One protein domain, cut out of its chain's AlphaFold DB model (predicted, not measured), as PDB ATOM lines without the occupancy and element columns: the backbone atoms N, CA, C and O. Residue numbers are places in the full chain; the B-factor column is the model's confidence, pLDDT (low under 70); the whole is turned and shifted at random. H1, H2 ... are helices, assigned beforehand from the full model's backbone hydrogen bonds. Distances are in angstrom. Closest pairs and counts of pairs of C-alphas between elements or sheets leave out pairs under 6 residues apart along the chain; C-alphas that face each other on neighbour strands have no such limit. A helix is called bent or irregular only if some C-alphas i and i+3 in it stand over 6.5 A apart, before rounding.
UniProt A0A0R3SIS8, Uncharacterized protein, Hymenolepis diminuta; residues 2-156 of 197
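What this domain is: This is residues 2 to 156 of the 197 residues of an uncharacterized protein of Hymenolepis diminuta (UniProt A0A0R3SIS8). Helix H5 forms the core, held between two helical hairpins, H2 with H3 and H6 with H7, while the long helix H1 runs past one side of it, from H2 and H3 across to H7, and short H4 lies on the opposite side. The two long links, residues 44 to 57 and 113 to 123, lie toward opposite ends of the longest axis. The printed part has 155 residues with seven named helices, H1 to H7 in order along the chain, and no named strand; its class is all helix. It is compact, with a radius of gyration of the C-alphas of 15.2 A and spans of 49 by 37 by 27 A.

Where its parts are: H1, residues 2 to 23, begins at C-alpha 2, (-41.548, 43.100, 86.746), and is 31.9 A long. H2 holds residues 31 to 43, 18.3 A. H3 holds residues 58 to 78, 30.5 A, beginning at C-alpha 58, (-45.923, 35.529, 79.627). H4 holds residues 85 to 91. H5 holds residues 98 to 112, 20.6 A; it is irregular, but only just, with C-alphas 100 and 103 6.6 A apart. H6 holds residues 124 to 135, 16.9 A. H7, residues 139 to 154, is 21.4 A long and ends at C-alpha 154, (-20.562, 60.143, 90.080).

How they stand to each other: H1, H3 and H5 make a bundle, three helices that each touch the other two. H1 and H5 are both hubs, touching four helices each. H1, with residues 2 to 12 alone, touches H5 at a shallow tilt of 26 degrees, the same way; their closest C-alphas, of Ala 2 and Ala 98, are 5.2 A apart. H3 touches H5 at a shallow tilt of 19 degrees, closest at the C-alphas of Val 73 and Tyr 107, 5.5 A. The hairpin of H2 and H3 has a shallow tilt of 4 degrees, opposite ways, closest at the C-alphas of Gly 32 and Gln 74, 6.9 A. H2 touches H1 at a steep tilt of 48 degrees, with the C-alphas of His 11 and Leu 38 closest at 6.5 A. H7 touches H5 at a steep tilt of 46 degrees; the closest C-alphas, of Ala 105 and Ala 146, are 4.6 A apart. H6 and H7 form a hairpin at 21 degrees, closest at the C-alphas of Ser 129 and Gly 143, 4.9 A. H4 touches H6, about perpendicular at 77 degrees, where the C-alphas of Val 85 and Leu 135 are 5.9 A apart. H1 and H4 are apart. Every O i to N i+4 pair is within hydrogen-bond range in H1, H2, H3, H4 and H7; in H5 9 of 11 are, in H6 7 of 8.

The domain as a whole: The farthest C-alphas, of Gly 53 and Pro 120, are 49.4 A apart. The printed part has no cut. The links H2 to H3 and H5 to H6 are long; H6 to H7 is tight. The mean pLDDT of the printed part is 92.8, and residues 25, 26 and 156 are under 70.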
ATOM      1  N   ALA A   2     -42.333  42.178  85.908       85.38
ATOM      2  CA  ALA A   2     -41.548  43.100  86.746       85.38
ATOM      3  C   ALA A   2     -40.064  42.704  86.927       85.38
ATOM      4  O   ALA A   2     -39.209  43.577  87.014       85.38
ATOM      5  N   LEU A   3     -39.742  41.401  86.897       92.38
ATOM      6  CA  LEU A   3     -38.361  40.895  86.991       92.38
ATOM      7  C   LEU A   3     -37.425  41.445  85.905       92.38
ATOM      8  O   LEU A   3     -36.269  41.716  86.199       92.38
ATOM      9  N   TYR A   4     -37.915  41.654  84.676       95.06
ATOM     10  CA  TYR A   4     -37.110  42.298  83.629       95.06
ATOM     11  C   TYR A   4     -36.752  43.733  83.999       95.06
ATOM     12  O   TYR A   4     -35.647  44.171  83.717       95.06
ATOM     13  N   GLY A   5     -37.654  44.439  84.679       95.62
ATOM     14  CA  GLY A   5     -37.368  45.760  85.211       95.62
ATOM     15  C   GLY A   5     -36.326  45.715  86.326       95.62
ATOM     16  O   GLY A   5     -35.341  46.442  86.261       95.62
ATOM     17  N   ALA A   6     -36.474  44.814  87.301       96.44
ATOM     18  CA  ALA A   6     -35.474  44.649  88.359       96.44
ATOM     19  C   ALA A   6     -34.078  44.320  87.790       96.44
ATOM     20  O   ALA A   6     -33.085  44.918  88.197       96.44
ATOM     21  N   LEU A   7     -34.013  43.423  86.798       97.19
ATOM     22  CA  LEU A   7     -32.778  43.114  86.076       97.19
ATOM     23  C   LEU A   7     -32.243  44.323  85.311       97.19
ATOM     24  O   LEU A   7     -31.052  44.595  85.392       97.19
ATOM     25  N   LEU A   8     -33.095  45.073  84.606       98.19
ATOM     26  CA  LEU A   8     -32.686  46.269  83.870       98.19
ATOM     27  C   LEU A   8     -32.029  47.295  84.801       98.19
ATOM     28  O   LEU A   8     -30.937  47.773  84.496       98.19
ATOM     29  N   GLN A   9     -32.644  47.576  85.952       98.25
ATOM     30  CA  GLN A   9     -32.091  48.489  86.955       98.25
ATOM     31  C   GLN A   9     -30.753  47.979  87.511       98.25
ATOM     32  O   GLN A   9     -29.772  48.724  87.566       98.25
ATOM     33  N   ALA A  10     -30.686  46.700  87.891       98.12
ATOM     34  CA  ALA A  10     -29.469  46.098  88.434       98.12
ATOM     35  C   ALA A  10     -28.321  46.083  87.409       98.12
ATOM     36  O   ALA A  10     -27.176  46.392  87.742       98.12
ATOM     37  N   HIS A  11     -28.617  45.763  86.148       98.19
ATOM     38  CA  HIS A  11     -27.635  45.771  85.070       98.19
ATOM     39  C   HIS A  11     -27.172  47.187  84.720       98.19
ATOM     40  O   HIS A  11     -25.980  47.365  84.465       98.19
ATOM     41  N   ALA A  12     -28.058  48.191  84.761       98.12
ATOM     42  CA  ALA A  12     -27.686  49.593  84.567       98.12
ATOM     43  C   ALA A  12     -26.667  50.041  85.618       98.12
ATOM     44  O   ALA A  12     -25.581  50.496  85.256       98.12
ATOM     45  N   LEU A  13     -26.957  49.798  86.899       95.94
ATOM     46  CA  LEU A  13     -26.025  50.053  88.001       95.94
ATOM     47  C   LEU A  13     -24.697  49.319  87.800       95.94
ATOM     48  O   LEU A  13     -23.641  49.946  87.776       95.94
ATOM     49  N   ARG A  14     -24.738  47.997  87.589       95.25
ATOM     50  CA  ARG A  14     -23.532  47.172  87.421       95.25
ATOM     51  C   ARG A  14     -22.644  47.683  86.290       95.25
ATOM     52  O   ARG A  14     -21.427  47.754  86.452       95.25
ATOM     53  N   ARG A  15     -23.229  48.018  85.137       95.12
ATOM     54  CA  ARG A  15     -22.480  48.501  83.968       95.12
ATOM     55  C   ARG A  15     -21.863  49.865  84.228       95.12
ATOM     56  O   ARG A  15     -20.678  50.024  83.958       95.12
ATOM     57  N   VAL A  16     -22.615  50.804  84.796       93.94
ATOM     58  CA  VAL A  16     -22.098  52.137  85.140       93.94
ATOM     59  C   VAL A  16     -20.960  52.043  86.160       93.94
ATOM     60  O   VAL A  16     -19.899  52.615  85.920       93.94
ATOM     61  N   ILE A  17     -21.113  51.238  87.217       90.94
ATOM     62  CA  ILE A  17     -20.045  50.977  88.202       90.94
ATOM     63  C   ILE A  17     -18.813  50.370  87.521       90.94
ATOM     64  O   ILE A  17     -17.692  50.802  87.771       90.94
ATOM     65  N   THR A  18     -19.002  49.390  86.631       91.06
ATOM     66  CA  THR A  18     -17.891  48.733  85.919       91.06
ATOM     67  C   THR A  18     -17.140  49.712  85.017       91.06
ATOM     68  O   THR A  18     -15.912  49.679  84.958       91.06
ATOM     69  N   LEU A  19     -17.860  50.587  84.310       89.44
ATOM     70  CA  LEU A  19     -17.252  51.616  83.470       89.44
ATOM     71  C   LEU A  19     -16.491  52.642  84.321       89.44
ATOM     72  O   LEU A  19     -15.347  52.950  83.994       89.44
ATOM     73  N   SER A  20     -17.076  53.073  85.442       85.62
ATOM     74  CA  SER A  20     -16.437  53.977  86.405       85.62
ATOM     75  C   SER A  20     -15.155  53.383  86.988       85.62
ATOM     76  O   SER A  20     -14.098  54.010  86.943       85.62
ATOM     77  N   ALA A  21     -15.191  52.118  87.411       84.25
ATOM     78  CA  ALA A  21     -14.012  51.409  87.904       84.25
ATOM     79  C   ALA A  21     -12.927  51.230  86.826       84.25
ATOM     80  O   ALA A  21     -11.737  51.283  87.130       84.25
ATOM     81  N   LYS A  22     -13.322  51.013  85.563       85.06
ATOM     82  CA  LYS A  22     -12.385  50.787  84.453       85.06
ATOM     83  C   LYS A  22     -11.684  52.066  83.993       85.06
ATOM     84  O   LYS A  22     -10.512  52.004  83.627       85.06
ATOM     85  N   TYR A  23     -12.403  53.183  83.940       83.00
ATOM     86  CA  TYR A  23     -11.927  54.412  83.299       83.00
ATOM     87  C   TYR A  23     -11.662  55.569  84.279       83.00
ATOM     88  O   TYR A  23     -11.059  56.562  83.878       83.00
ATOM     89  N   GLY A  24     -12.038  55.441  85.556       75.62
ATOM     90  CA  GLY A  24     -11.876  56.491  86.566       75.62
ATOM     91  C   GLY A  24     -12.888  57.634  86.418       75.62
ATOM     92  O   GLY A  24     -13.819  57.555  85.626       75.62
ATOM     93  N   GLY A  25     -12.713  58.716  87.183       64.31
ATOM     94  CA  GLY A  25     -13.713  59.787  87.363       64.31
ATOM     95  C   GLY A  25     -13.947  60.756  86.193       64.31
ATOM     96  O   GLY A  25     -14.509  61.822  86.413       64.31
ATOM     97  N   SER A  26     -13.510  60.443  84.971       67.50
ATOM     98  CA  SER A  26     -13.624  61.341  83.806       67.50
ATOM     99  C   SER A  26     -14.125  60.656  82.531       67.50
ATOM    100  O   SER A  26     -13.953  61.180  81.431       67.50
ATOM    101  N   PHE A  27     -14.736  59.477  82.654       82.19
ATOM    102  CA  PHE A  27     -15.311  58.781  81.507       82.19
ATOM    103  C   PHE A  27     -16.699  59.317  81.168       82.19
ATOM    104  O   PHE A  27     -17.503  59.565  82.057       82.19
ATOM    105  N   GLU A  28     -16.995  59.428  79.879       88.81
ATOM    106  CA  GLU A  28     -18.340  59.730  79.400       88.81
ATOM    107  C   GLU A  28     -19.093  58.434  79.089       88.81
ATOM    108  O   GLU A  28     -18.535  57.469  78.555       88.81
ATOM    109  N   ILE A  29     -20.387  58.406  79.408       91.50
ATOM    110  CA  ILE A  29     -21.260  57.297  79.022       91.50
ATOM    111  C   ILE A  29     -21.718  57.492  77.580       91.50
ATOM    112  O   ILE A  29     -22.500  58.392  77.274       91.50
ATOM    113  N   ASP A  30     -21.324  56.564  76.712       93.56
ATOM    114  CA  ASP A  30     -22.006  56.364  75.438       93.56
ATOM    115  C   ASP A  30     -23.353  55.672  75.701       93.56
ATOM    116  O   ASP A  30     -23.433  54.471  75.987       93.56
ATOM    117  N   ALA A  31     -24.431  56.454  75.624       94.44
ATOM    118  CA  ALA A  31     -25.786  55.973  75.860       94.44
ATOM    119  C   ALA A  31     -26.201  54.860  74.882       94.44
ATOM    120  O   ALA A  31     -26.946  53.955  75.262       94.44
ATOM    121  N   GLY A  32     -25.718  54.899  73.636       94.94
ATOM    122  CA  GLY A  32     -26.016  53.890  72.625       94.94
ATOM    123  C   GLY A  32     -25.382  52.545  72.968       94.94
ATOM    124  O   GLY A  32     -26.071  51.519  72.936       94.94
ATOM    125  N   ILE A  33     -24.103  52.560  73.356       95.31
ATOM    126  CA  ILE A  33     -23.389  51.364  73.824       95.31
ATOM    127  C   ILE A  33     -24.064  50.820  75.079       95.31
ATOM    128  O   ILE A  33     -24.414  49.641  75.096       95.31
ATOM    129  N   LEU A  34     -24.319  51.666  76.086       96.81
ATOM    130  CA  LEU A  34     -24.951  51.245  77.339       96.81
ATOM    131  C   LEU A  34     -26.319  50.592  77.096       96.81
ATOM    132  O   LEU A  34     -26.571  49.505  77.610       96.81
ATOM    133  N   ILE A  35     -27.186  51.205  76.283       97.69
ATOM    134  CA  ILE A  35     -28.509  50.649  75.962       97.69
ATOM    135  C   ILE A  35     -28.389  49.303  75.237       97.69
ATOM    136  O   ILE A  35     -29.053  48.344  75.630       97.69
ATOM    137  N   SER A  36     -27.543  49.209  74.205       97.56
ATOM    138  CA  SER A  36     -27.308  47.954  73.471       97.56
ATOM    139  C   SER A  36     -26.885  46.833  74.422       97.56
ATOM    140  O   SER A  36     -27.362  45.701  74.357       97.56
ATOM    141  N   ASP A  37     -25.992  47.163  75.338       97.81
ATOM    142  CA  ASP A  37     -25.446  46.242  76.313       97.81
ATOM    143  C   ASP A  37     -26.464  45.811  77.380       97.81
ATOM    144  O   ASP A  37     -26.446  44.650  77.802       97.81
ATOM    145  N   LEU A  38     -27.379  46.695  77.781       98.12
ATOM    146  CA  LEU A  38     -28.511  46.352  78.647       98.12
ATOM    147  C   LEU A  38     -29.506  45.426  77.944       98.12
ATOM    148  O   LEU A  38     -29.974  44.468  78.554       98.12
ATOM    149  N   VAL A  39     -29.791  45.655  76.660       97.75
ATOM    150  CA  VAL A  39     -30.657  44.763  75.869       97.75
ATOM    151  C   VAL A  39     -30.080  43.348  75.818       97.75
ATOM    152  O   VAL A  39     -30.816  42.393  76.069       97.75
ATOM    153  N   LYS A  40     -28.768  43.214  75.583       97.69
ATOM    154  CA  LYS A  40     -28.075  41.913  75.619       97.69
ATOM    155  C   LYS A  40     -28.152  41.250  76.995       97.69
ATOM    156  O   LYS A  40     -28.347  40.043  77.078       97.69
ATOM    157  N   ASP A  41     -28.006  42.016  78.079       96.88
ATOM    158  CA  ASP A  41     -28.143  41.474  79.438       96.88
ATOM    159  C   ASP A  41     -29.552  40.905  79.675       96.88
ATOM    160  O   ASP A  41     -29.685  39.814  80.227       96.88
ATOM    161  N   LEU A  42     -30.601  41.600  79.214       95.31
ATOM    162  CA  LEU A  42     -31.976  41.108  79.331       95.31
ATOM    163  C   LEU A  42     -32.259  39.908  78.418       95.31
ATOM    164  O   LEU A  42     -33.028  39.032  78.805       95.31
ATOM    165  N   GLU A  43     -31.668  39.861  77.223       93.94
ATOM    166  CA  GLU A  43     -31.781  38.721  76.300       93.94
ATOM    167  C   GLU A  43     -31.186  37.445  76.905       93.94
ATOM    168  O   GLU A  43     -31.785  36.374  76.828       93.94
ATOM    169  N   ASN A  44     -30.037  37.577  77.573       93.75
ATOM    170  CA  ASN A  44     -29.347  36.470  78.233       93.75
ATOM    171  C   ASN A  44     -30.030  36.006  79.532       93.75
ATOM    172  O   ASN A  44     -29.641  34.982  80.099       93.75
ATOM    173  N   ALA A  45     -31.025  36.744  80.031       90.62
ATOM    174  CA  ALA A  45     -31.744  36.380  81.241       90.62
ATOM    175  C   ALA A  45     -32.781  35.281  80.957       90.62
ATOM    176  O   ALA A  45     -33.860  35.538  80.414       90.62
ATOM    177  N   ASP A  46     -32.489  34.052  81.390       85.75
ATOM    178  CA  ASP A  46     -33.475  32.971  81.367       85.75
ATOM    179  C   ASP A  46     -34.504  33.153  82.490       85.75
ATOM    180  O   ASP A  46     -34.312  32.743  83.637       85.75
ATOM    181  N   LEU A  47     -35.627  33.788  82.142       88.31
ATOM    182  CA  LEU A  47     -36.762  33.963  83.045       88.31
ATOM    183  C   LEU A  47     -37.870  32.917  82.860       88.31
ATOM    184  O   LEU A  47     -38.950  33.062  83.445       88.31
ATOM    185  N   SER A  48     -37.633  31.863  82.073       84.44
ATOM    186  CA  SER A  48     -38.655  30.858  81.755       84.44
ATOM    187  C   SER A  48     -39.156  30.112  82.998       84.44
ATOM    188  O   SER A  48     -40.356  29.860  83.125       84.44
ATOM    189  N   ALA A  49     -38.268  29.859  83.964       85.50
ATOM    190  CA  ALA A  49     -38.588  29.223  85.241       85.50
ATOM    191  C   ALA A  49     -39.439  30.104  86.182       85.50
ATOM    192  O   ALA A  49     -40.094  29.590  87.089       85.50
ATOM    193  N   TYR A  50     -39.488  31.421  85.955       84.50
ATOM    194  CA  TYR A  50     -40.155  32.393  86.834       84.50
ATOM    195  C   TYR A  50     -41.521  32.837  86.295       84.50
ATOM    196  O   TYR A  50     -41.997  33.941  86.571       84.50
ATOM    197  N   ALA A  51     -42.178  31.987  85.502       77.88
ATOM    198  CA  ALA A  51     -43.529  32.247  85.017       77.88
ATOM    199  C   ALA A  51     -44.605  32.064  86.110       77.88
ATOM    200  O   ALA A  51     -45.719  32.532  85.918       77.88
ATOM    201  N   PHE A  52     -44.302  31.428  87.253       81.00
ATOM    202  CA  PHE A  52     -45.199  31.284  88.422       81.00
ATOM    203  C   PHE A  52     -46.653  30.893  88.072       81.00
ATOM    204  O   PHE A  52     -47.606  31.559  88.472       81.00
ATOM    205  N   GLY A  53     -46.840  29.841  87.269       80.56
ATOM    206  CA  GLY A  53     -48.173  29.374  86.855       80.56
ATOM    207  C   GLY A  53     -48.867  30.242  85.794       80.56
ATOM    208  O   GLY A  53     -50.013  29.974  85.435       80.56
ATOM    209  N   ARG A  54     -48.195  31.271  85.263       85.50
ATOM    210  CA  ARG A  54     -48.646  32.039  84.093       85.50
ATOM    211  C   ARG A  54     -48.396  31.258  82.794       85.50
ATOM    212  O   ARG A  54     -47.562  30.352  82.773       85.50
ATOM    213  N   PRO A  55     -49.074  31.632  81.692       85.69
ATOM    214  CA  PRO A  55     -48.824  31.047  80.378       85.69
ATOM    215  C   PRO A  55     -47.341  31.083  79.990       85.69
ATOM    216  O   PRO A  55     -46.630  32.039  80.302       85.69
ATOM    217  N   SER A  56     -46.882  30.074  79.248       80.88
ATOM    218  CA  SER A  56     -45.472  29.920  78.852       80.88
ATOM    219  C   SER A  56     -44.921  31.074  78.002       80.88
ATOM    220  O   SER A  56     -43.711  31.233  77.898       80.88
ATOM    221  N   ASN A  57     -45.777  31.907  77.407       86.44
ATOM    222  CA  ASN A  57     -45.387  33.105  76.659       86.44
ATOM    223  C   ASN A  57     -45.381  34.393  77.506       86.44
ATOM    224  O   ASN A  57     -44.984  35.442  77.006       86.44
ATOM    225  N   PHE A  58     -45.789  34.343  78.777       88.56
ATOM    226  CA  PHE A  58     -45.923  35.529  79.627       88.56
ATOM    227  C   PHE A  58     -44.604  36.290  79.803       88.56
ATOM    228  O   PHE A  58     -44.575  37.517  79.684       88.56
ATOM    229  N   TYR A  59     -43.497  35.582  80.046       88.56
ATOM    230  CA  TYR A  59     -42.183  36.220  80.158       88.56
ATOM    231  C   TYR A  59     -41.705  36.776  78.808       88.56
ATOM    232  O   TYR A  59     -41.135  37.856  78.778       88.56
ATOM    233  N   LYS A  60     -42.021  36.126  77.680       91.31
ATOM    234  CA  LYS A  60     -41.687  36.646  76.342       91.31
ATOM    235  C   LYS A  60     -42.437  37.941  76.030       91.31
ATOM    236  O   LYS A  60     -41.839  38.905  75.571       91.31
ATOM    237  N   ASN A  61     -43.729  37.998  76.353       92.75
ATOM    238  CA  ASN A  61     -44.532  39.212  76.190       92.75
ATOM    239  C   ASN A  61     -44.028  40.345  77.091       92.75
ATOM    240  O   ASN A  61     -44.046  41.506  76.696       92.75
ATOM    241  N   ALA A  62     -43.577  40.012  78.303       93.19
ATOM    242  CA  ALA A  62     -42.934  40.973  79.184       93.19
ATOM    243  C   ALA A  62     -41.646  41.530  78.586       93.19
ATOM    244  O   ALA A  62     -41.465  42.742  78.548       93.19
ATOM    245  N   TYR A  63     -40.770  40.636  78.133       94.94
ATOM    246  CA  TYR A  63     -39.509  40.989  77.503       94.94
ATOM    247  C   TYR A  63     -39.738  41.948  76.334       94.94
ATOM    248  O   TYR A  63     -39.135  43.017  76.304       94.94
ATOM    249  N   GLN A  64     -40.694  41.634  75.453       96.38
ATOM    250  CA  GLN A  64     -41.023  42.488  74.315       96.38
ATOM    251  C   GLN A  64     -41.470  43.893  74.740       96.38
ATOM    252  O   GLN A  64     -40.991  44.873  74.181       96.38
ATOM    253  N   GLN A  65     -42.319  44.016  75.765       96.62
ATOM    254  CA  GLN A  65     -42.729  45.336  76.261       96.62
ATOM    255  C   GLN A  65     -41.537  46.147  76.783       96.62
ATOM    256  O   GLN A  65     -41.452  47.345  76.523       96.62
ATOM    257  N   PHE A  66     -40.592  45.512  77.484       97.44
ATOM    258  CA  PHE A  66     -39.365  46.187  77.911       97.44
ATOM    259  C   PHE A  66     -38.493  46.597  76.720       97.44
ATOM    260  O   PHE A  66     -37.993  47.720  76.713       97.44
ATOM    261  N   LEU A  67     -38.354  45.751  75.695       97.81
ATOM    262  CA  LEU A  67     -37.627  46.108  74.473       97.81
ATOM    263  C   LEU A  67     -38.254  47.310  73.757       97.81
ATOM    264  O   LEU A  67     -37.531  48.213  73.338       97.81
ATOM    265  N   ASP A  68     -39.582  47.367  73.668       98.25
ATOM    266  CA  ASP A  68     -40.292  48.482  73.035       98.25
ATOM    267  C   ASP A  68     -40.060  49.801  73.798       98.25
ATOM    268  O   ASP A  68     -39.834  50.864  73.199       98.25
ATOM    269  N   LYS A  69     -40.053  49.733  75.135       98.25
ATOM    270  CA  LYS A  69     -39.756  50.876  76.008       98.25
ATOM    271  C   LYS A  69     -38.298  51.310  75.877       98.25
ATOM    272  O   LYS A  69     -38.048  52.487  75.640       98.25
ATOM    273  N   ILE A  70     -37.341  50.383  75.930       98.31
ATOM    274  CA  ILE A  70     -35.907  50.671  75.763       98.31
ATOM    275  C   ILE A  70     -35.617  51.245  74.366       98.31
ATOM    276  O   ILE A  70     -34.855  52.201  74.238       98.31
ATOM    277  N   SER A  71     -36.276  50.743  73.318       98.25
ATOM    278  CA  SER A  71     -36.187  51.322  71.971       98.25
ATOM    279  C   SER A  71     -36.681  52.772  71.949       98.25
ATOM    280  O   SER A  71     -36.097  53.626  71.279       98.25
ATOM    281  N   SER A  72     -37.735  53.079  72.708       98.50
ATOM    282  CA  SER A  72     -38.232  54.449  72.861       98.50
ATOM    283  C   SER A  72     -37.237  55.337  73.617       98.50
ATOM    284  O   SER A  72     -37.002  56.461  73.179       98.50
ATOM    285  N   VAL A  73     -36.583  54.821  74.668       98.50
ATOM    286  CA  VAL A  73     -35.469  55.512  75.348       98.50
ATOM    287  C   VAL A  73     -34.363  55.845  74.349       98.50
ATOM    288  O   VAL A  73     -33.972  57.003  74.233       98.50
ATOM    289  N   GLN A  74     -33.906  54.864  73.568       97.81
ATOM    290  CA  GLN A  74     -32.849  55.068  72.575       97.81
ATOM    291  C   GLN A  74     -33.225  56.137  71.542       97.81
ATOM    292  O   GLN A  74     -32.410  56.995  71.210       97.81
ATOM    293  N   LYS A  75     -34.474  56.125  71.062       97.62
ATOM    294  CA  LYS A  75     -34.978  57.148  70.135       97.62
ATOM    295  C   LYS A  75     -34.951  58.538  70.760       97.62
ATOM    296  O   LYS A  75     -34.485  59.459  70.103       97.62
ATOM    297  N   PHE A  76     -35.414  58.692  71.997       97.56
ATOM    298  CA  PHE A  76     -35.401  59.989  72.676       97.56
ATOM    299  C   PHE A  76     -33.988  60.509  72.926       97.56
ATOM    300  O   PHE A  76     -33.727  61.690  72.715       97.56
ATOM    301  N   ILE A  77     -33.057  59.635  73.311       95.81
ATOM    302  CA  ILE A  77     -31.668  60.037  73.546       95.81
ATOM    303  C   ILE A  77     -30.936  60.369  72.237       95.81
ATOM    304  O   ILE A  77     -30.056  61.222  72.247       95.81
ATOM    305  N   ASN A  78     -31.312  59.788  71.101       93.56
ATOM    306  CA  ASN A  78     -30.662  60.077  69.817       93.56
ATOM    307  C   ASN A  78     -31.275  61.261  69.048       93.56
ATOM    308  O   ASN A  78     -30.781  61.608  67.981       93.56
ATOM    309  N   GLN A  79     -32.360  61.858  69.543       91.75
ATOM    310  CA  GLN A  79     -32.984  63.022  68.914       91.75
ATOM    311  C   GLN A  79     -32.306  64.326  69.354       91.75
ATOM    312  O   GLN A  79     -31.978  64.496  70.528       91.75
ATOM    313  N   ASP A  80     -32.170  65.273  68.419       87.50
ATOM    314  CA  ASP A  80     -31.659  66.623  68.709       87.50
ATOM    315  C   ASP A  80     -32.612  67.397  69.628       87.50
ATOM    316  O   ASP A  80     -32.201  68.089  70.558       87.50
ATOM    317  N   ARG A  81     -33.922  67.257  69.378       92.31
ATOM    318  CA  ARG A  81     -34.967  67.848  70.212       92.31
ATOM    319  C   ARG A  81     -35.307  66.898  71.354       92.31
ATOM    320  O   ARG A  81     -35.848  65.821  71.114       92.31
ATOM    321  N   ARG A  82     -35.111  67.356  72.592       92.38
ATOM    322  CA  ARG A  82     -35.611  66.654  73.781       92.38
ATOM    323  C   ARG A  82     -37.141  66.480  73.706       92.38
ATOM    324  O   ARG A  82     -37.839  67.464  73.427       92.38
ATOM    325  N   PRO A  83     -37.686  65.281  73.984       95.75
ATOM    326  CA  PRO A  83     -39.129  65.093  74.058       95.75
ATOM    327  C   PRO A  83     -39.735  65.914  75.207       95.75
ATOM    328  O   PRO A  83     -39.114  66.153  76.244       95.75
ATOM    329  N   SER A  84     -40.976  66.345  75.021       96.31
ATOM    330  CA  SER A  84     -41.786  66.944  76.081       96.31
ATOM    331  C   SER A  84     -42.135  65.910  77.156       96.31
ATOM    332  O   SER A  84     -42.173  64.710  76.890       96.31
ATOM    333  N   VAL A  85     -42.468  66.376  78.362       97.00
ATOM    334  CA  VAL A  85     -42.948  65.509  79.455       97.00
ATOM    335  C   VAL A  85     -44.117  64.627  78.999       97.00
ATOM    336  O   VAL A  85     -44.123  63.429  79.265       97.00
ATOM    337  N   GLY A  86     -45.066  65.182  78.236       98.00
ATOM    338  CA  GLY A  86     -46.197  64.422  77.698       98.00
ATOM    339  C   GLY A  86     -45.785  63.319  76.715       98.00
ATOM    340  O   GLY A  86     -46.346  62.227  76.753       98.00
ATOM    341  N   GLU A  87     -44.778  63.564  75.868       98.19
ATOM    342  CA  GLU A  87     -44.217  62.540  74.971       98.19
ATOM    343  C   GLU A  87     -43.525  61.422  75.763       98.19
ATOM    344  O   GLU A  87     -43.717  60.243  75.451       98.19
ATOM    345  N   VAL A  88     -42.769  61.779  76.807       98.38
ATOM    346  CA  VAL A  88     -42.095  60.823  77.697       98.38
ATOM    347  C   VAL A  88     -43.119  59.947  78.411       98.38
ATOM    348  O   VAL A  88     -43.062  58.725  78.286       98.38
ATOM    349  N   VAL A  89     -44.103  60.550  79.080       98.31
ATOM    350  CA  VAL A  89     -45.158  59.833  79.814       98.31
ATOM    351  C   VAL A  89     -45.990  58.963  78.873       98.31
ATOM    352  O   VAL A  89     -46.255  57.805  79.176       98.31
ATOM    353  N   SER A  90     -46.346  59.458  77.685       98.12
ATOM    354  CA  SER A  90     -47.129  58.678  76.719       98.12
ATOM    355  C   SER A  90     -46.380  57.452  76.188       98.12
ATOM    356  O   SER A  90     -46.995  56.413  75.938       98.12
ATOM    357  N   ARG A  91     -45.061  57.553  75.976       98.19
ATOM    358  CA  ARG A  91     -44.264  56.463  75.390       98.19
ATOM    359  C   ARG A  91     -43.691  55.522  76.433       98.19
ATOM    360  O   ARG A  91     -43.777  54.306  76.257       98.19
ATOM    361  N   LEU A  92     -43.109  56.056  77.498       98.25
ATOM    362  CA  LEU A  92     -42.425  55.278  78.525       98.25
ATOM    363  C   LEU A  92     -43.342  54.966  79.705       98.25
ATOM    364  O   LEU A  92     -43.357  53.823  80.148       98.25
ATOM    365  N   GLY A  93     -44.227  55.886  80.073       98.06
ATOM    366  CA  GLY A  93     -45.041  55.789  81.281       98.06
ATOM    367  C   GLY A  93     -44.379  56.504  82.455       98.06
ATOM    368  O   GLY A  93     -43.230  56.936  82.385       98.06
ATOM    369  N   ASN A  94     -45.141  56.660  83.522       97.62
ATOM    370  CA  ASN A  94     -44.708  57.231  84.796       97.62
ATOM    371  C   ASN A  94     -45.421  56.539  85.974       97.62
ATOM    372  O   ASN A  94     -45.531  57.114  87.051       97.62
ATOM    373  N   GLY A  95     -45.962  55.340  85.719       95.31
ATOM    374  CA  GLY A  95     -46.757  54.524  86.627       95.31
ATOM    375  C   GLY A  95     -45.941  53.611  87.539       95.31
ATOM    376  O   GLY A  95     -44.820  53.247  87.199       95.31
ATOM    377  N   GLU A  96     -46.581  53.125  88.607       94.88
ATOM    378  CA  GLU A  96     -46.071  52.072  89.504       94.88
ATOM    379  C   GLU A  96     -45.589  50.780  88.797       94.88
ATOM    380  O   GLU A  96     -44.667  50.119  89.290       94.88
ATOM    381  N   PRO A  97     -46.171  50.328  87.660       96.25
ATOM    382  CA  PRO A  97     -45.677  49.130  86.994       96.25
ATOM    383  C   PRO A  97     -44.213  49.275  86.562       96.25
ATOM    384  O   PRO A  97     -43.841  50.218  85.875       96.25
ATOM    385  N   ALA A  98     -43.383  48.265  86.833       96.25
ATOM    386  CA  ALA A  98     -41.955  48.291  86.484       96.25
ATOM    387  C   ALA A  98     -41.657  48.586  84.995       96.25
ATOM    388  O   ALA A  98     -40.601  49.118  84.667       96.25
ATOM    389  N   VAL A  99     -42.568  48.222  84.086       97.00
ATOM    390  CA  VAL A  99     -42.446  48.502  82.641       97.00
ATOM    391  C   VAL A  99     -42.698  49.978  82.291       97.00
ATOM    392  O   VAL A  99     -42.300  50.426  81.218       97.00
ATOM    393  N   GLU A 100     -43.336  50.719  83.196       97.31
ATOM    394  CA  GLU A 100     -43.592  52.158  83.111       97.31
ATOM    395  C   GLU A 100     -42.588  52.986  83.922       97.31
ATOM    396  O   GLU A 100     -42.218  54.068  83.478       97.31
ATOM    397  N   ALA A 101     -42.103  52.484  85.063       97.75
ATOM    398  CA  ALA A 101     -41.150  53.211  85.904       97.75
ATOM    399  C   ALA A 101     -39.682  53.028  85.475       97.75
ATOM    400  O   ALA A 101     -38.931  53.997  85.369       97.75
ATOM    401  N   ILE A 102     -39.234  51.793  85.217       98.12
ATOM    402  CA  ILE A 102     -37.793  51.491  85.113       98.12
ATOM    403  C   ILE A 102     -37.166  52.000  83.807       98.12
ATOM    404  O   ILE A 102     -36.129  52.664  83.866       98.12
ATOM    405  N   PRO A 103     -37.767  51.781  82.620       98.50
ATOM    406  CA  PRO A 103     -37.273  52.411  81.396       98.50
ATOM    407  C   PRO A 103     -37.304  53.945  81.470       98.50
ATOM    408  O   PRO A 103     -36.422  54.602  80.919       98.50
ATOM    409  N   THR A 104     -38.281  54.518  82.178       98.69
ATOM    410  CA  THR A 104     -38.369  55.965  82.410       98.69
ATOM    411  C   THR A 104     -37.239  56.463  83.299       98.69
ATOM    412  O   THR A 104     -36.609  57.458  82.955       98.69
ATOM    413  N   ALA A 105     -36.902  55.754  84.379       98.75
ATOM    414  CA  ALA A 105     -35.754  56.081  85.225       98.75
ATOM    415  C   ALA A 105     -34.426  56.029  84.447       98.75
ATOM    416  O   ALA A 105     -33.604  56.940  84.563       98.75
ATOM    417  N   LEU A 106     -34.245  55.018  83.587       98.75
ATOM    418  CA  LEU A 106     -33.091  54.939  82.684       98.75
ATOM    419  C   LEU A 106     -33.039  56.142  81.730       98.75
ATOM    420  O   LEU A 106     -31.977  56.736  81.546       98.75
ATOM    421  N   TYR A 107     -34.175  56.521  81.139       98.69
ATOM    422  CA  TYR A 107     -34.263  57.711  80.293       98.69
ATOM    423  C   TYR A 107     -33.925  58.993  81.060       98.69
ATOM    424  O   TYR A 107     -33.139  59.791  80.555       98.69
ATOM    425  N   VAL A 108     -34.469  59.182  82.268       98.38
ATOM    426  CA  VAL A 108     -34.181  60.345  83.125       98.38
ATOM    427  C   VAL A 108     -32.678  60.473  83.345       98.38
ATOM    428  O   VAL A 108     -32.118  61.525  83.049       98.38
ATOM    429  N   PHE A 109     -32.014  59.394  83.765       98.25
ATOM    430  CA  PHE A 109     -30.563  59.380  83.948       98.25
ATOM    431  C   PHE A 109     -29.812  59.801  82.675       98.25
ATOM    432  O   PHE A 109     -29.034  60.755  82.700       98.25
ATOM    433  N   LEU A 110     -30.084  59.138  81.546       97.62
ATOM    434  CA  LEU A 110     -29.397  59.412  80.278       97.62
ATOM    435  C   LEU A 110     -29.664  60.828  79.752       97.62
ATOM    436  O   LEU A 110     -28.783  61.448  79.159       97.62
ATOM    437  N   GLN A 111     -30.868  61.355  79.967       96.12
ATOM    438  CA  GLN A 111     -31.223  62.713  79.575       96.12
ATOM    439  C   GLN A 111     -30.515  63.756  80.448       96.12
ATOM    440  O   GLN A 111     -30.114  64.799  79.934       96.12
ATOM    441  N   CYS A 112     -30.330  63.485  81.741       95.38
ATOM    442  CA  CYS A 112     -29.644  64.387  82.668       95.38
ATOM    443  C   CYS A 112     -28.114  64.417  82.498       95.38
ATOM    444  O   CYS A 112     -27.476  65.348  82.998       95.38
ATOM    445  N   LEU A 113     -27.530  63.453  81.770       92.94
ATOM    446  CA  LEU A 113     -26.138  63.527  81.301       92.94
ATOM    447  C   LEU A 113     -25.930  64.644  80.269       92.94
ATOM    448  O   LEU A 113     -24.821  65.148  80.121       92.94
ATOM    449  N   LYS A 114     -26.991  65.051  79.564       91.00
ATOM    450  CA  LYS A 114     -26.963  66.195  78.647       91.00
ATOM    451  C   LYS A 114     -27.233  67.503  79.408       91.00
ATOM    452  O   LYS A 114     -27.875  67.467  80.460       91.00
ATOM    453  N   PRO A 115     -26.814  68.666  78.877       86.31
ATOM    454  CA  PRO A 115     -27.170  69.960  79.458       86.31
ATOM    455  C   PRO A 115     -28.692  70.142  79.586       86.31
ATOM    456  O   PRO A 115     -29.434  69.875  78.638       86.31
ATOM    457  N   LEU A 116     -29.151  70.615  80.751       85.56
ATOM    458  CA  LEU A 116     -30.557  70.908  81.052       85.56
ATOM    459  C   LEU A 116     -30.680  72.345  81.562       85.56
ATOM    460  O   LEU A 116     -30.525  72.608  82.749       85.56
ATOM    461  N   THR A 117     -30.959  73.282  80.657       82.25
ATOM    462  CA  THR A 117     -30.957  74.729  80.948       82.25
ATOM    463  C   THR A 117     -32.037  75.180  81.931       82.25
ATOM    464  O   THR A 117     -31.931  76.251  82.516       82.25
ATOM    465  N   GLU A 118     -33.097  74.393  82.096       85.25
ATOM    466  CA  GLU A 118     -34.217  74.703  82.983       85.25
ATOM    467  C   GLU A 118     -34.037  74.209  84.427       85.25
ATOM    468  O   GLU A 118     -34.833  74.578  85.289       85.25
ATOM    469  N   ILE A 119     -33.016  73.387  84.705       85.06
ATOM    470  CA  ILE A 119     -32.692  72.927  86.059       85.06
ATOM    471  C   ILE A 119     -31.428  73.668  86.510       85.06
ATOM    472  O   ILE A 119     -30.364  73.418  85.955       85.06
ATOM    473  N   PRO A 120     -31.498  74.551  87.523       80.88
ATOM    474  CA  PRO A 120     -30.383  75.420  87.915       80.88
ATOM    475  C   PRO A 120     -29.321  74.702  88.774       80.88
ATOM    476  O   PRO A 120     -28.650  75.334  89.586       80.88
ATOM    477  N   TYR A 121     -29.198  73.380  88.638       82.06
ATOM    478  CA  TYR A 121     -28.296  72.542  89.425       82.06
ATOM    479  C   TYR A 121     -27.433  71.693  88.499       82.06
ATOM    480  O   TYR A 121     -27.959  70.982  87.645       82.06
ATOM    481  N   GLU A 122     -26.119  71.707  88.723       82.12
ATOM    482  CA  GLU A 122     -25.177  70.910  87.928       82.12
ATOM    483  C   GLU A 122     -25.069  69.460  88.410       82.12
ATOM    484  O   GLU A 122     -24.868  68.549  87.602       82.12
ATOM    485  N   ASN A 123     -25.286  69.219  89.709       87.88
ATOM    486  CA  ASN A 123     -25.192  67.881  90.286       87.88
ATOM    487  C   ASN A 123     -26.170  66.908  89.599       87.88
ATOM    488  O   ASN A 123     -27.388  67.120  89.581       87.88
ATOM    489  N   LEU A 124     -25.640  65.807  89.056       90.75
ATOM    490  CA  LEU A 124     -26.413  64.868  88.239       90.75
ATOM    491  C   LEU A 124     -27.560  64.197  89.005       90.75
ATOM    492  O   LEU A 124     -28.635  64.016  88.430       90.75
ATOM    493  N   MET A 125     -27.372  63.858  90.284       91.81
ATOM    494  CA  MET A 125     -28.444  63.275  91.101       91.81
ATOM    495  C   MET A 125     -29.579  64.280  91.308       91.81
ATOM    496  O   MET A 125     -30.747  63.917  91.183       91.81
ATOM    497  N   ILE A 126     -29.261  65.557  91.537       91.50
ATOM    498  CA  ILE A 126     -30.284  66.603  91.653       91.50
ATOM    499  C   ILE A 126     -31.014  66.810  90.327       91.50
ATOM    500  O   ILE A 126     -32.245  66.858  90.326       91.50
ATOM    501  N   LYS A 127     -30.300  66.842  89.194       93.94
ATOM    502  CA  LYS A 127     -30.936  66.893  87.866       93.94
ATOM    503  C   LYS A 127     -31.902  65.728  87.657       93.94
ATOM    504  O   LYS A 127     -33.026  65.961  87.220       93.94
ATOM    505  N   CYS A 128     -31.497  64.506  88.010       96.38
ATOM    506  CA  CYS A 128     -32.350  63.321  87.899       96.38
ATOM    507  C   CYS A 128     -33.589  63.426  88.794       96.38
ATOM    508  O   CYS A 128     -34.700  63.207  88.316       96.38
ATOM    509  N   SER A 129     -33.410  63.803  90.062       95.19
ATOM    510  CA  SER A 129     -34.500  63.954  91.035       95.19
ATOM    511  C   SER A 129     -35.516  65.011  90.594       95.19
ATOM    512  O   SER A 129     -36.717  64.741  90.503       95.19
ATOM    513  N   VAL A 130     -35.033  66.201  90.217       95.44
ATOM    514  CA  VAL A 130     -35.883  67.293  89.731       95.44
ATOM    515  C   VAL A 130     -36.586  66.876  88.446       95.44
ATOM    516  O   VAL A 130     -37.806  67.008  88.367       95.44
ATOM    517  N   TYR A 131     -35.876  66.319  87.459       96.50
ATOM    518  CA  TYR A 131     -36.505  65.927  86.200       96.50
ATOM    519  C   TYR A 131     -37.558  64.829  86.394       96.50
ATOM    520  O   TYR A 131     -38.659  64.959  85.859       96.50
ATOM    521  N   ALA A 132     -37.283  63.814  87.221       97.56
ATOM    522  CA  ALA A 132     -38.255  62.780  87.576       97.56
ATOM    523  C   ALA A 132     -39.525  63.375  88.207       97.56
ATOM    524  O   ALA A 132     -40.628  63.000  87.812       97.56
ATOM    525  N   SER A 133     -39.392  64.359  89.105       96.81
ATOM    526  CA  SER A 133     -40.551  65.030  89.713       96.81
ATOM    527  C   SER A 133     -41.454  65.728  88.686       96.81
ATOM    528  O   SER A 133     -42.673  65.754  88.855       96.81
ATOM    529  N   THR A 134     -40.891  66.218  87.572       96.56
ATOM    530  CA  THR A 134     -41.681  66.858  86.504       96.56
ATOM    531  C   THR A 134     -42.544  65.877  85.712       96.56
ATOM    532  O   THR A 134     -43.503  66.302  85.068       96.56
ATOM    533  N   LEU A 135     -42.232  64.575  85.753       97.00
ATOM    534  CA  LEU A 135     -43.000  63.544  85.054       97.00
ATOM    535  C   LEU A 135     -44.320  63.217  85.769       97.00
ATOM    536  O   LEU A 135     -45.257  62.759  85.118       97.00
ATOM    537  N   GLY A 136     -44.415  63.484  87.077       95.81
ATOM    538  CA  GLY A 136     -45.596  63.211  87.899       95.81
ATOM    539  C   GLY A 136     -45.852  61.720  88.168       95.81
ATOM    540  O   GLY A 136     -45.170  60.852  87.632       95.81
ATOM    541  N   TYR A 137     -46.874  61.448  88.986       96.69
ATOM    542  CA  TYR A 137     -47.279  60.114  89.451       96.69
ATOM    543  C   TYR A 137     -46.204  59.411  90.309       96.69
ATOM    544  O   TYR A 137     -45.949  59.907  91.403       96.69
ATOM    545  N   ASP A 138     -45.569  58.322  89.862       96.69
ATOM    546  CA  ASP A 138     -44.615  57.508  90.650       96.69
ATOM    547  C   ASP A 138     -43.202  58.136  90.681       96.69
ATOM    548  O   ASP A 138     -42.194  57.572  90.243       96.69
ATOM    549  N   THR A 139     -43.142  59.399  91.110       96.81
ATOM    550  CA  THR A 139     -41.935  60.233  91.021       96.81
ATOM    551  C   THR A 139     -40.825  59.787  91.965       96.81
ATOM    552  O   THR A 139     -39.650  59.959  91.643       96.81
ATOM    553  N   ASP A 140     -41.179  59.222  93.118       96.81
ATOM    554  CA  ASP A 140     -40.244  58.749  94.135       96.81
ATOM    555  C   ASP A 140     -39.527  57.484  93.668       96.81
ATOM    556  O   ASP A 140     -38.296  57.442  93.711       96.81
ATOM    557  N   THR A 141     -40.248  56.503  93.119       96.75
ATOM    558  CA  THR A 141     -39.634  55.284  92.571       96.75
ATOM    559  C   THR A 141     -38.751  55.606  91.365       96.75
ATOM    560  O   THR A 141     -37.586  55.197  91.321       96.75
ATOM    561  N   ILE A 142     -39.260  56.385  90.400       98.62
ATOM    562  CA  ILE A 142     -38.508  56.780  89.194       98.62
ATOM    563  C   ILE A 142     -37.273  57.606  89.569       98.62
ATOM    564  O   ILE A 142     -36.170  57.320  89.092       98.62
ATOM    565  N   GLY A 143     -37.445  58.605  90.439       98.00
ATOM    566  CA  GLY A 143     -36.368  59.463  90.919       98.00
ATOM    567  C   GLY A 143     -35.306  58.671  91.674       98.00
ATOM    568  O   GLY A 143     -34.124  58.802  91.367       98.00
ATOM    569  N   CYS A 144     -35.709  57.784  92.587       97.38
ATOM    570  CA  CYS A 144     -34.799  56.918  93.336       97.38
ATOM    571  C   CYS A 144     -33.947  56.046  92.402       97.38
ATOM    572  O   CYS A 144     -32.722  56.020  92.519       97.38
ATOM    573  N   MET A 145     -34.565  55.389  91.416       98.38
ATOM    574  CA  MET A 145     -33.842  54.529  90.474       98.38
ATOM    575  C   MET A 145     -32.901  55.306  89.550       98.38
ATOM    576  O   MET A 145     -31.778  54.853  89.318       98.38
ATOM    577  N   ALA A 146     -33.317  56.475  89.055       98.44
ATOM    578  CA  ALA A 146     -32.467  57.330  88.228       98.44
ATOM    579  C   ALA A 146     -31.281  57.882  89.034       98.44
ATOM    580  O   ALA A 146     -30.137  57.819  88.580       98.44
ATOM    581  N   CYS A 147     -31.534  58.354  90.259       95.94
ATOM    582  CA  CYS A 147     -30.507  58.827  91.181       95.94
ATOM    583  C   CYS A 147     -29.538  57.717  91.589       95.94
ATOM    584  O   CYS A 147     -28.350  57.990  91.715       95.94
ATOM    585  N   ALA A 148     -29.994  56.472  91.740       96.06
ATOM    586  CA  ALA A 148     -29.105  55.347  92.009       96.06
ATOM    587  C   ALA A 148     -28.098  55.142  90.862       96.06
ATOM    588  O   ALA A 148     -26.904  54.974  91.113       96.06
ATOM    589  N   ILE A 149     -28.551  55.207  89.601       97.06
ATOM    590  CA  ILE A 149     -27.658  55.113  88.432       97.06
ATOM    591  C   ILE A 149     -26.720  56.333  88.371       97.06
ATOM    592  O   ILE A 149     -25.524  56.176  88.131       97.06
ATOM    593  N   ALA A 150     -27.231  57.536  88.651       94.06
ATOM    594  CA  ALA A 150     -26.426  58.754  88.720       94.06
ATOM    595  C   ALA A 150     -25.350  58.702  89.815       94.06
ATOM    596  O   ALA A 150     -24.210  59.071  89.557       94.06
ATOM    597  N   GLY A 151     -25.678  58.209  91.010       90.81
ATOM    598  CA  GLY A 151     -24.724  58.034  92.105       90.81
ATOM    599  C   GLY A 151     -23.646  57.004  91.767       90.81
ATOM    600  O   GLY A 151     -22.466  57.247  91.992       90.81
ATOM    601  N   ALA A 152     -24.025  55.895  91.122       90.50
ATOM    602  CA  ALA A 152     -23.068  54.925  90.591       90.50
ATOM    603  C   ALA A 152     -22.098  55.532  89.559       90.50
ATOM    604  O   ALA A 152     -20.957  55.083  89.458       90.50
ATOM    605  N   TYR A 153     -22.546  56.532  88.792       90.44
ATOM    606  CA  TYR A 153     -21.718  57.244  87.820       90.44
ATOM    607  C   TYR A 153     -20.786  58.266  88.480       90.44
ATOM    608  O   TYR A 153     -19.594  58.270  88.186       90.44
ATOM    609  N   LEU A 154     -21.319  59.098  89.380       86.25
ATOM    610  CA  LEU A 154     -20.562  60.143  90.080       86.25
ATOM    611  C   LEU A 154     -19.510  59.575  91.044       86.25
ATOM    612  O   LEU A 154     -18.498  60.224  91.293       86.25
ATOM    613  N   GLY A 155     -19.730  58.362  91.555       78.75
ATOM    614  CA  GLY A 155     -18.841  57.722  92.514       78.75
ATOM    615  C   GLY A 155     -19.267  57.939  93.966       78.75
ATOM    616  O   GLY A 155     -20.194  58.683  94.277       78.75
ATOM    617  N   ALA A 156     -18.598  57.207  94.856       61.25
ATOM    618  CA  ALA A 156     -19.004  57.010  96.244       61.25
ATOM    619  C   ALA A 156     -18.191  57.857  97.233       61.25
ATOM    620  O   ALA A 156     -17.737  57.340  98.256       61.25
TER     621      ALA A 156